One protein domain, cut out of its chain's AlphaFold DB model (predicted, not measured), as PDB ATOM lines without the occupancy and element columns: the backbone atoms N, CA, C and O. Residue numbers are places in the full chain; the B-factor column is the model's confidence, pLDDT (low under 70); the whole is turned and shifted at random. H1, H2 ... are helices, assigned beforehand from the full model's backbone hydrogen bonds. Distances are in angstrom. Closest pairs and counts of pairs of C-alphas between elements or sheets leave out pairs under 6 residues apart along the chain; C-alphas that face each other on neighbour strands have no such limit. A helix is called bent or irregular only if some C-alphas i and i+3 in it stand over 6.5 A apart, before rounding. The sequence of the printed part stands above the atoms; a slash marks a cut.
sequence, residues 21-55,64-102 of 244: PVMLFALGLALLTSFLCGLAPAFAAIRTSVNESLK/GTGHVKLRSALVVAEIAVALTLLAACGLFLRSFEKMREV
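What this domain is: This is residues 21 to 55 and 64 to 102 of the 244 residues of an uncharacterized protein of Acidobacteria bacterium (UniProt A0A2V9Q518). Two long helices, H3 and H1, form a narrow, open V: they run opposite ways, come near each other only where H1 ends and H3 begins, and spread apart from there as two free arms. The very short helix H2 sits beyond the closed end of the V, next to the cut in the chain. The printed part has 74 residues with three named helices, in the order H1, H2, H3, and no named strand; the class is all helix. The whole is extended, with a radius of gyration of the C-alphas of 19.3 A, and its outline is a rod spanning 68 by 29 by 12 A.

Where its parts are: The longest helix, H3, holds residues 65 to 100 and measures 52.5 A, from C-alpha 65 at (310.356, 296.536, 278.661) to C-alpha 100 at (272.505, 293.984, 315.001). H1, residues 21 to 47, measures 37.9 A and begins with C-alpha 21 at (272.241, 313.099, 290.341). H1 is neither bent nor irregular, but only just: C-alphas 38 and 41 are 6.1 A apart. H2 holds residues 50 to 53.

How they stand to each other: H3 and H1 only just touch, with 3 pairs of C-alphas within 8 A; the closest C-alphas, those of His 67 and Ala 44, are 7.3 A apart. H1 touches with residue 44 alone, H3 with residues 66 to 70 alone. Their lines stand at a shallow tilt of 24 degrees, opposite ways. Residues 21 to 36 of H1 stand free, as do residues 75 to 102, of which 75 to 100 belong to H3. H2 is apart from H1 and from H3. Every O i to N i+4 pair is within hydrogen-bond range in H3, and 22 of 23 in H1; H2 is too short for such a pair.

The domain as a whole: The two C-alphas farthest apart, those of Lys 55 and Val 102, are 68.4 A apart. Residues 56 to 63 are not printed, and C-alphas 55 and 64 are 13.0 A apart across this cut, which falls in the link from H2 to H3. The link from H1 to H2 is tight, with 2 residues. The mean pLDDT of the printed part is 72.8; residues 37 to 55, 64 to 70 and 100 to 102 are under 70.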
ATOM      1  N   PRO A  21     270.882 312.876 289.847       80.88
ATOM      2  CA  PRO A  21     272.241 313.099 290.341       80.88
ATOM      3  C   PRO A  21     273.025 311.809 290.596       80.88
ATOM      4  O   PRO A  21     274.175 311.696 290.172       80.88
ATOM      5  N   VAL A  22     272.403 310.816 291.234       77.69
ATOM      6  CA  VAL A  22     273.035 309.521 291.530       77.69
ATOM      7  C   VAL A  22     273.259 308.725 290.247       77.69
ATOM      8  O   VAL A  22     274.320 308.128 290.074       77.69
ATOM      9  N   MET A  23     272.307 308.758 289.310       83.62
ATOM     10  CA  MET A  23     272.446 308.062 288.031       83.62
ATOM     11  C   MET A  23     273.513 308.694 287.130       83.62
ATOM     12  O   MET A  23     274.309 307.972 286.535       83.62
ATOM     13  N   LEU A  24     273.586 310.026 287.060       88.38
ATOM     14  CA  LEU A  24     274.639 310.738 286.330       88.38
ATOM     15  C   LEU A  24     276.011 310.522 286.967       88.38
ATOM     16  O   LEU A  24     276.992 310.336 286.251       88.38
ATOM     17  N   PHE A  25     276.080 310.489 288.300       78.62
ATOM     18  CA  PHE A  25     277.305 310.160 289.016       78.62
ATOM     19  C   PHE A  25     277.766 308.729 288.712       78.62
ATOM     20  O   PHE A  25     278.917 308.526 288.331       78.62
ATOM     21  N   ALA A  26     276.866 307.746 288.805       77.19
ATOM     22  CA  ALA A  26     277.166 306.350 288.498       77.19
ATOM     23  C   ALA A  26     277.571 306.152 287.028       77.19
ATOM     24  O   ALA A  26     278.543 305.452 286.745       77.19
ATOM     25  N   LEU A  27     276.876 306.811 286.093       87.25
ATOM     26  CA  LEU A  27     277.203 306.791 284.668       87.25
ATOM     27  C   LEU A  27     278.573 307.428 284.403       87.25
ATOM     28  O   LEU A  27     279.380 306.865 283.667       87.25
ATOM     29  N   GLY A  28     278.862 308.567 285.035       87.31
ATOM     30  CA  GLY A  28     280.162 309.226 284.953       87.31
ATOM     31  C   GLY A  28     281.285 308.334 285.476       87.31
ATOM     32  O   GLY A  28     282.321 308.206 284.828       87.31
ATOM     33  N   LEU A  29     281.056 307.647 286.599       80.00
ATOM     34  CA  LEU A  29     282.016 306.710 287.173       80.00
ATOM     35  C   LEU A  29     282.266 305.509 286.248       80.00
ATOM     36  O   LEU A  29     283.415 305.124 286.054       80.00
ATOM     37  N   ALA A  30     281.210 304.945 285.652       77.50
ATOM     38  CA  ALA A  30     281.298 303.822 284.718       77.50
ATOM     39  C   ALA A  30     282.022 304.196 283.413       77.50
ATOM     40  O   ALA A  30     282.825 303.422 282.894       77.50
ATOM     41  N   LEU A  31     281.773 305.400 282.890       82.88
ATOM     42  CA  LEU A  31     282.485 305.914 281.723       82.88
ATOM     43  C   LEU A  31     283.953 306.178 282.046       82.88
ATOM     44  O   LEU A  31     284.816 305.809 281.257       82.88
ATOM     45  N   LEU A  32     284.250 306.754 283.213       77.50
ATOM     46  CA  LEU A  32     285.620 307.008 283.649       77.50
ATOM     47  C   LEU A  32     286.405 305.699 283.814       77.50
ATOM     48  O   LEU A  32     287.526 305.595 283.321       77.50
ATOM     49  N   THR A  33     285.822 304.685 284.461       73.62
ATOM     50  CA  THR A  33     286.478 303.381 284.650       73.62
ATOM     51  C   THR A  33     286.661 302.637 283.331       73.62
ATOM     52  O   THR A  33     287.750 302.126 283.079       73.62
ATOM     53  N   SER A  34     285.652 302.637 282.455       75.00
ATOM     54  CA  SER A  34     285.754 302.060 281.109       75.00
ATOM     55  C   SER A  34     286.814 302.771 280.265       75.00
ATOM     56  O   SER A  34     287.627 302.128 279.605       75.00
ATOM     57  N   PHE A  35     286.881 304.101 280.346       78.12
ATOM     58  CA  PHE A  35     287.875 304.890 279.631       78.12
ATOM     59  C   PHE A  35     289.288 304.617 280.147       78.12
ATOM     60  O   PHE A  35     290.180 304.363 279.347       78.12
ATOM     61  N   LEU A  36     289.502 304.586 281.464       71.94
ATOM     62  CA  LEU A  36     290.816 304.307 282.052       71.94
ATOM     63  C   LEU A  36     291.294 302.878 281.752       71.94
ATOM     64  O   LEU A  36     292.437 302.693 281.330       71.94
ATOM     65  N   CYS A  37     290.423 301.876 281.901       69.00
ATOM     66  CA  CYS A  37     290.753 300.483 281.590       69.00
ATOM     67  C   CYS A  37     290.841 300.199 280.083       69.00
ATOM     68  O   CYS A  37     291.560 299.285 279.692       69.00
ATOM     69  N   GLY A  38     290.139 300.957 279.237       66.00
ATOM     70  CA  GLY A  38     290.129 300.789 277.782       66.00
ATOM     71  C   GLY A  38     291.251 301.544 277.064       66.00
ATOM     72  O   GLY A  38     291.856 301.008 276.136       66.00
ATOM     73  N   LEU A  39     291.596 302.761 277.509       69.19
ATOM     74  CA  LEU A  39     292.698 303.528 276.919       69.19
ATOM     75  C   LEU A  39     294.064 302.972 277.301       69.19
ATOM     76  O   LEU A  39     294.977 303.050 276.485       69.19
ATOM     77  N   ALA A  40     294.225 302.425 278.507       64.69
ATOM     78  CA  ALA A  40     295.501 301.872 278.949       64.69
ATOM     79  C   ALA A  40     296.063 300.791 277.990       64.69
ATOM     80  O   ALA A  40     297.204 300.946 277.547       64.69
ATOM     81  N   PRO A  41     295.309 299.743 277.587       56.88
ATOM     82  CA  PRO A  41     295.779 298.764 276.606       56.88
ATOM     83  C   PRO A  41     295.838 299.332 275.182       56.88
ATOM     84  O   PRO A  41     296.736 298.960 274.428       56.88
ATOM     85  N   ALA A  42     294.946 300.261 274.817       63.56
ATOM     86  CA  ALA A  42     294.942 300.879 273.489       63.56
ATOM     87  C   ALA A  42     296.186 301.753 273.245       63.56
ATOM     88  O   ALA A  42     296.832 301.639 272.205       63.56
ATOM     89  N   PHE A  43     296.587 302.572 274.222       62.12
ATOM     90  CA  PHE A  43     297.816 303.367 274.141       62.12
ATOM     91  C   PHE A  43     299.074 302.499 274.150       62.12
ATOM     92  O   PHE A  43     300.059 302.850 273.501       62.12
ATOM     93  N   ALA A  44     299.040 301.354 274.836       59.19
ATOM     94  CA  ALA A  44     300.099 300.356 274.747       59.19
ATOM     95  C   ALA A  44     300.228 299.804 273.333       59.19
ATOM     96  O   ALA A  44     301.311 299.849 272.769       59.19
ATOM     97  N   ALA A  45     299.116 299.342 272.755       59.06
ATOM     98  CA  ALA A  45     299.079 298.728 271.434       59.06
ATOM     99  C   ALA A  45     299.506 299.693 270.315       59.06
ATOM    100  O   ALA A  45     300.061 299.257 269.316       59.06
ATOM    101  N   ILE A  46     299.288 301.002 270.491       63.25
ATOM    102  CA  ILE A  46     299.746 302.041 269.554       63.25
ATOM    103  C   ILE A  46     301.249 302.331 269.714       63.25
ATOM    104  O   ILE A  46     301.930 302.646 268.739       63.25
ATOM    105  N   ARG A  47     301.784 302.252 270.942       56.44
ATOM    106  CA  ARG A  47     303.208 302.492 271.240       56.44
ATOM    107  C   ARG A  47     304.094 301.304 270.873       56.44
ATOM    108  O   ARG A  47     305.276 301.516 270.607       56.44
ATOM    109  N   THR A  48     303.556 300.090 270.845       53.56
ATOM    110  CA  THR A  48     304.254 298.930 270.297       53.56
ATOM    111  C   THR A  48     304.011 298.879 268.805       53.56
ATOM    112  O   THR A  48     302.918 298.569 268.343       53.56
ATOM    113  N   SER A  49     305.029 299.220 268.024       48.53
ATOM    114  CA  SER A  49     304.927 299.122 266.580       48.53
ATOM    115  C   SER A  49     304.596 297.674 266.199       48.53
ATOM    116  O   SER A  49     305.366 296.745 266.426       48.53
ATOM    117  N   VAL A  50     303.452 297.478 265.546       52.78
ATOM    118  CA  VAL A  50     303.072 296.209 264.890       52.78
ATOM    119  C   VAL A  50     304.164 295.747 263.898       52.78
ATOM    120  O   VAL A  50     304.250 294.577 263.537       52.78
ATOM    121  N   ASN A  51     305.052 296.670 263.510       51.66
ATOM    122  CA  ASN A  51     306.216 296.461 262.655       51.66
ATOM    123  C   ASN A  51     307.410 295.766 263.361       51.66
ATOM    124  O   ASN A  51     308.184 295.088 262.691       51.66
ATOM    125  N   GLU A  52     307.567 295.893 264.687       52.53
ATOM    126  CA  GLU A  52     308.579 295.145 265.467       52.53
ATOM    127  C   GLU A  52     308.117 293.700 265.715       52.53
ATOM    128  O   GLU A  52     308.865 292.757 265.465       52.53
ATOM    129  N   SER A  53     306.841 293.499 266.061       50.81
ATOM    130  CA  SER A  53     306.282 292.169 266.355       50.81
ATOM    131  C   SER A  53     306.255 291.216 265.149       50.81
ATOM    132  O   SER A  53     306.253 290.001 265.330       50.81
ATOM    133  N   LEU A  54     306.254 291.742 263.916       51.41
ATOM    134  CA  LEU A  54     306.385 290.947 262.685       51.41
ATOM    135  C   LEU A  54     307.849 290.648 262.311       51.41
ATOM    136  O   LEU A  54     308.102 289.704 261.563       51.41
ATOM    137  N   LYS A  55     308.819 291.411 262.836       49.12
ATOM    138  CA  LYS A  55     310.261 291.149 262.673       49.12
ATOM    139  C   LYS A  55     310.824 290.214 263.745       49.12
ATOM    140  O   LYS A  55     311.836 289.564 263.505       49.12
ATOM    141  N   GLY A  64     309.668 293.912 274.644       56.50
ATOM    142  CA  GLY A  64     310.042 295.266 275.034       56.50
ATOM    143  C   GLY A  64     309.595 295.616 276.451       56.50
ATOM    144  O   GLY A  64     308.429 295.451 276.813       56.50
ATOM    145  N   THR A  65     310.523 296.138 277.251       56.47
ATOM    146  CA  THR A  65     310.356 296.536 278.661       56.47
ATOM    147  C   THR A  65     309.055 297.311 278.943       56.47
ATOM    148  O   THR A  65     308.532 297.259 280.055       56.47
ATOM    149  N   GLY A  66     308.493 298.007 277.946       59.06
ATOM    150  CA  GLY A  66     307.191 298.680 278.026       59.06
ATOM    151  C   GLY A  66     305.980 297.746 278.185       59.06
ATOM    152  O   GLY A  66     305.106 298.036 279.000       59.06
ATOM    153  N   HIS A  67     305.935 296.605 277.487       61.22
ATOM    154  CA  HIS A  67     304.825 295.644 277.583       61.22
ATOM    155  C   HIS A  67     304.777 294.939 278.940       61.22
ATOM    156  O   HIS A  67     303.702 294.777 279.521       61.22
ATOM    157  N   VAL A  68     305.945 294.565 279.472       65.25
ATOM    158  CA  VAL A  68     306.058 293.948 280.801       65.25
ATOM    159  C   VAL A  68     305.662 294.946 281.894       65.25
ATOM    160  O   VAL A  68     304.913 294.591 282.804       65.25
ATOM    161  N   LYS A  69     306.084 296.215 281.776       64.94
ATOM    162  CA  LYS A  69     305.727 297.277 282.732       64.94
ATOM    163  C   LYS A  69     304.231 297.585 282.746       64.94
ATOM    164  O   LYS A  69     303.667 297.725 283.827       64.94
ATOM    165  N   LEU A  70     303.572 297.646 281.587       69.88
ATOM    166  CA  LEU A  70     302.132 297.900 281.552       69.88
ATOM    167  C   LEU A  70     301.321 296.720 282.094       69.88
ATOM    168  O   LEU A  70     300.404 296.926 282.885       69.88
ATOM    169  N   ARG A  71     301.672 295.486 281.711       71.50
ATOM    170  CA  ARG A  71     301.006 294.291 282.247       71.50
ATOM    171  C   ARG A  71     301.156 294.222 283.765       71.50
ATOM    172  O   ARG A  71     300.190 293.928 284.458       71.50
ATOM    173  N   SER A  72     302.340 294.550 284.282       70.19
ATOM    174  CA  SER A  72     302.586 294.625 285.722       70.19
ATOM    175  C   SER A  72     301.752 295.721 286.398       70.19
ATOM    176  O   SER A  72     301.158 295.454 287.438       70.19
ATOM    177  N   ALA A  73     301.625 296.909 285.798       75.31
ATOM    178  CA  ALA A  73     300.795 297.988 286.341       75.31
ATOM    179  C   ALA A  73     299.301 297.620 286.399       75.31
ATOM    180  O   ALA A  73     298.643 297.916 287.394       75.31
ATOM    181  N   LEU A  74     298.778 296.936 285.373       79.12
ATOM    182  CA  LEU A  74     297.392 296.455 285.356       79.12
ATOM    183  C   LEU A  74     297.136 295.412 286.448       79.12
ATOM    184  O   LEU A  74     296.141 295.516 287.156       79.12
ATOM    185  N   VAL A  75     298.061 294.470 286.646       80.81
ATOM    186  CA  VAL A  75     297.960 293.465 287.718       80.81
ATOM    187  C   VAL A  75     298.009 294.123 289.102       80.81
ATOM    188  O   VAL A  75     297.238 293.763 289.986       80.81
ATOM    189  N   VAL A  76     298.875 295.121 289.303       77.19
ATOM    190  CA  VAL A  76     298.940 295.862 290.576       77.19
ATOM    191  C   VAL A  76     297.643 296.635 290.831       77.19
ATOM    192  O   VAL A  76     297.143 296.617 291.955       77.19
ATOM    193  N   ALA A  77     297.071 297.276 289.808       76.25
ATOM    194  CA  ALA A  77     295.794 297.978 289.924       76.25
ATOM    195  C   ALA A  77     294.635 297.015 290.231       76.25
ATOM    196  O   ALA A  77     293.820 297.305 291.103       76.25
ATOM    197  N   GLU A  78     294.593 295.854 289.575       81.50
ATOM    198  CA  GLU A  78     293.600 294.806 289.829       81.50
ATOM    199  C   GLU A  78     293.654 294.326 291.284       81.50
ATOM    200  O   GLU A  78     292.637 294.327 291.979       81.50
ATOM    201  N   ILE A  79     294.851 294.002 291.781       81.31
ATOM    202  CA  ILE A  79     295.050 293.563 293.168       81.31
ATOM    203  C   ILE A  79     294.674 294.682 294.151       81.31
ATOM    204  O   ILE A  79     294.005 294.421 295.149       81.31
ATOM    205  N   ALA A  80     295.048 295.935 293.874       74.88
ATOM    206  CA  ALA A  80     294.701 297.072 294.726       74.88
ATOM    207  C   ALA A  80     293.181 297.292 294.816       74.88
ATOM    208  O   ALA A  80     292.654 297.519 295.909       74.88
ATOM    209  N   VAL A  81     292.461 297.182 293.694       77.44
ATOM    210  CA  VAL A  81     290.993 297.273 293.658       77.44
ATOM    211  C   VAL A  81     290.364 296.102 294.410       77.44
ATOM    212  O   VAL A  81     289.487 296.326 295.244       77.44
ATOM    213  N   ALA A  82     290.838 294.874 294.185       84.56
ATOM    214  CA  ALA A  82     290.341 293.688 294.875       84.56
ATOM    215  C   ALA A  82     290.515 293.793 296.401       84.56
ATOM    216  O   ALA A  82     289.570 293.544 297.149       84.56
ATOM    217  N   LEU A  83     291.688 294.234 296.872       80.31
ATOM    218  CA  LEU A  83     291.963 294.438 298.297       80.31
ATOM    219  C   LEU A  83     291.120 295.572 298.896       80.31
ATOM    220  O   LEU A  83     290.635 295.445 300.020       80.31
ATOM    221  N   THR A  84     290.901 296.656 298.149       83.06
ATOM    222  CA  THR A  84     290.052 297.774 298.591       83.06
ATOM    223  C   THR A  84     288.594 297.336 298.734       83.06
ATOM    224  O   THR A  84     287.966 297.621 299.753       83.06
ATOM    225  N   LEU A  85     288.061 296.597 297.753       90.69
ATOM    226  CA  LEU A  85     286.708 296.036 297.808       90.69
ATOM    227  C   LEU A  85     286.556 295.029 298.950       90.69
ATOM    228  O   LEU A  85     285.552 295.060 299.663       90.69
ATOM    229  N   LEU A  86     287.562 294.180 299.167       90.44
ATOM    230  CA  LEU A  86     287.575 293.234 300.278       90.44
ATOM    231  C   LEU A  86     287.544 293.961 301.632       90.44
ATOM    232  O   LEU A  86     286.742 293.611 302.497       90.44
ATOM    233  N   ALA A  87     288.359 295.007 301.802       86.25
ATOM    234  CA  ALA A  87     288.374 295.822 303.015       86.25
ATOM    235  C   ALA A  87     287.044 296.567 303.237       86.25
ATOM    236  O   ALA A  87     286.530 296.583 304.356       86.25
ATOM    237  N   ALA A  88     286.456 297.136 302.179       86.12
ATOM    238  CA  ALA A  88     285.162 297.813 302.241       86.12
ATOM    239  C   ALA A  88     284.029 296.851 302.636       86.12
ATOM    240  O   ALA A  88     283.222 297.175 303.507       86.12
ATOM    241  N   CYS A  89     284.004 295.647 302.057       91.69
ATOM    242  CA  CYS A  89     283.045 294.600 302.404       91.69
ATOM    243  C   CYS A  89     283.215 294.133 303.859       91.69
ATOM    244  O   CYS A  89     282.237 294.045 304.598       91.69
ATOM    245  N   GLY A  90     284.456 293.917 304.312       91.25
ATOM    246  CA  GLY A  90     284.738 293.549 305.701       91.25
ATOM    247  C   GLY A  90     284.299 294.623 306.702       91.25
ATOM    248  O   GLY A  90     283.713 294.311 307.739       91.25
ATOM    249  N   LEU A  91     284.513 295.903 306.378       88.94
ATOM    250  CA  LEU A  91     284.041 297.012 307.207       88.94
ATOM    251  C   LEU A  91     282.512 297.116 307.209       88.94
ATOM    252  O   LEU A  91     281.923 297.348 308.264       88.94
ATOM    253  N   PHE A  92     281.873 296.915 306.055       89.44
ATOM    254  CA  PHE A  92     280.419 296.873 305.941       89.44
ATOM    255  C   PHE A  92     279.829 295.759 306.808       89.44
ATOM    256  O   PHE A  92     278.915 296.016 307.587       89.44
ATOM    257  N   LEU A  93     280.402 294.553 306.750       89.00
ATOM    258  CA  LEU A  93     279.955 293.421 307.557       89.00
ATOM    259  C   LEU A  93     280.119 293.704 309.054       89.00
ATOM    260  O   LEU A  93     279.171 293.535 309.816       89.00
ATOM    261  N   ARG A  94     281.266 294.257 309.467       84.88
ATOM    262  CA  ARG A  94     281.500 294.673 310.859       84.88
ATOM    263  C   ARG A  94     280.520 295.756 311.318       84.88
ATOM    264  O   ARG A  94     280.090 295.769 312.468       84.88
ATOM    265  N   SER A  95     280.183 296.698 310.439       80.69
ATOM    266  CA  SER A  95     279.184 297.730 310.725       80.69
ATOM    267  C   SER A  95     277.783 297.133 310.851       80.69
ATOM    268  O   SER A  95     277.016 297.550 311.716       80.69
ATOM    269  N   PHE A  96     277.453 296.153 310.012       83.94
ATOM    270  CA  PHE A  96     276.180 295.445 310.049       83.94
ATOM    271  C   PHE A  96     276.033 294.602 311.322       83.94
ATOM    272  O   PHE A  96     274.987 294.649 311.965       83.94
ATOM    273  N   GLU A  97     277.091 293.908 311.748       82.00
ATOM    274  CA  GLU A  97     277.131 293.182 313.024       82.00
ATOM    275  C   GLU A  97     276.881 294.117 314.208       82.00
ATOM    276  O   GLU A  97     275.992 293.859 315.018       82.00
ATOM    277  N   LYS A  98     277.573 295.263 314.253       77.38
ATOM    278  CA  LYS A  98     277.338 296.285 315.284       77.38
ATOM    279  C   LYS A  98     275.910 296.816 315.278       77.38
ATOM    280  O   LYS A  98     275.362 297.077 316.341       77.38
ATOM    281  N   MET A  99     275.308 296.989 314.100       75.50
ATOM    282  CA  MET A  99     273.914 297.422 313.984       75.50
ATOM    283  C   MET A  99     272.950 296.380 314.566       75.50
ATOM    284  O   MET A  99     271.918 296.744 315.121       75.50
ATOM    285  N   ARG A 100     273.299 295.094 314.471       68.00
ATOM    286  CA  ARG A 100     272.505 293.984 315.001       68.00
ATOM    287  C   ARG A 100     272.573 293.865 316.526       68.00
ATOM    288  O   ARG A 100     271.643 293.343 317.124       68.00
ATOM    289  N   GLU A 101     273.650 294.352 317.141       63.91
ATOM    290  CA  GLU A 101     273.841 294.389 318.601       63.91
ATOM    291  C   GLU A 101     273.317 295.676 319.257       63.91
ATOM    292  O   GLU A 101     273.421 295.843 320.476       63.91
ATOM    293  N   VAL A 102     272.756 296.608 318.478       65.81
ATOM    294  CA  VAL A 102     272.143 297.811 319.045       65.81
ATOM    295  C   VAL A 102     271.009 297.387 319.971       65.81
ATOM    296  O   VAL A 102     270.097 296.669 319.569       65.81
TER     297      VAL A 102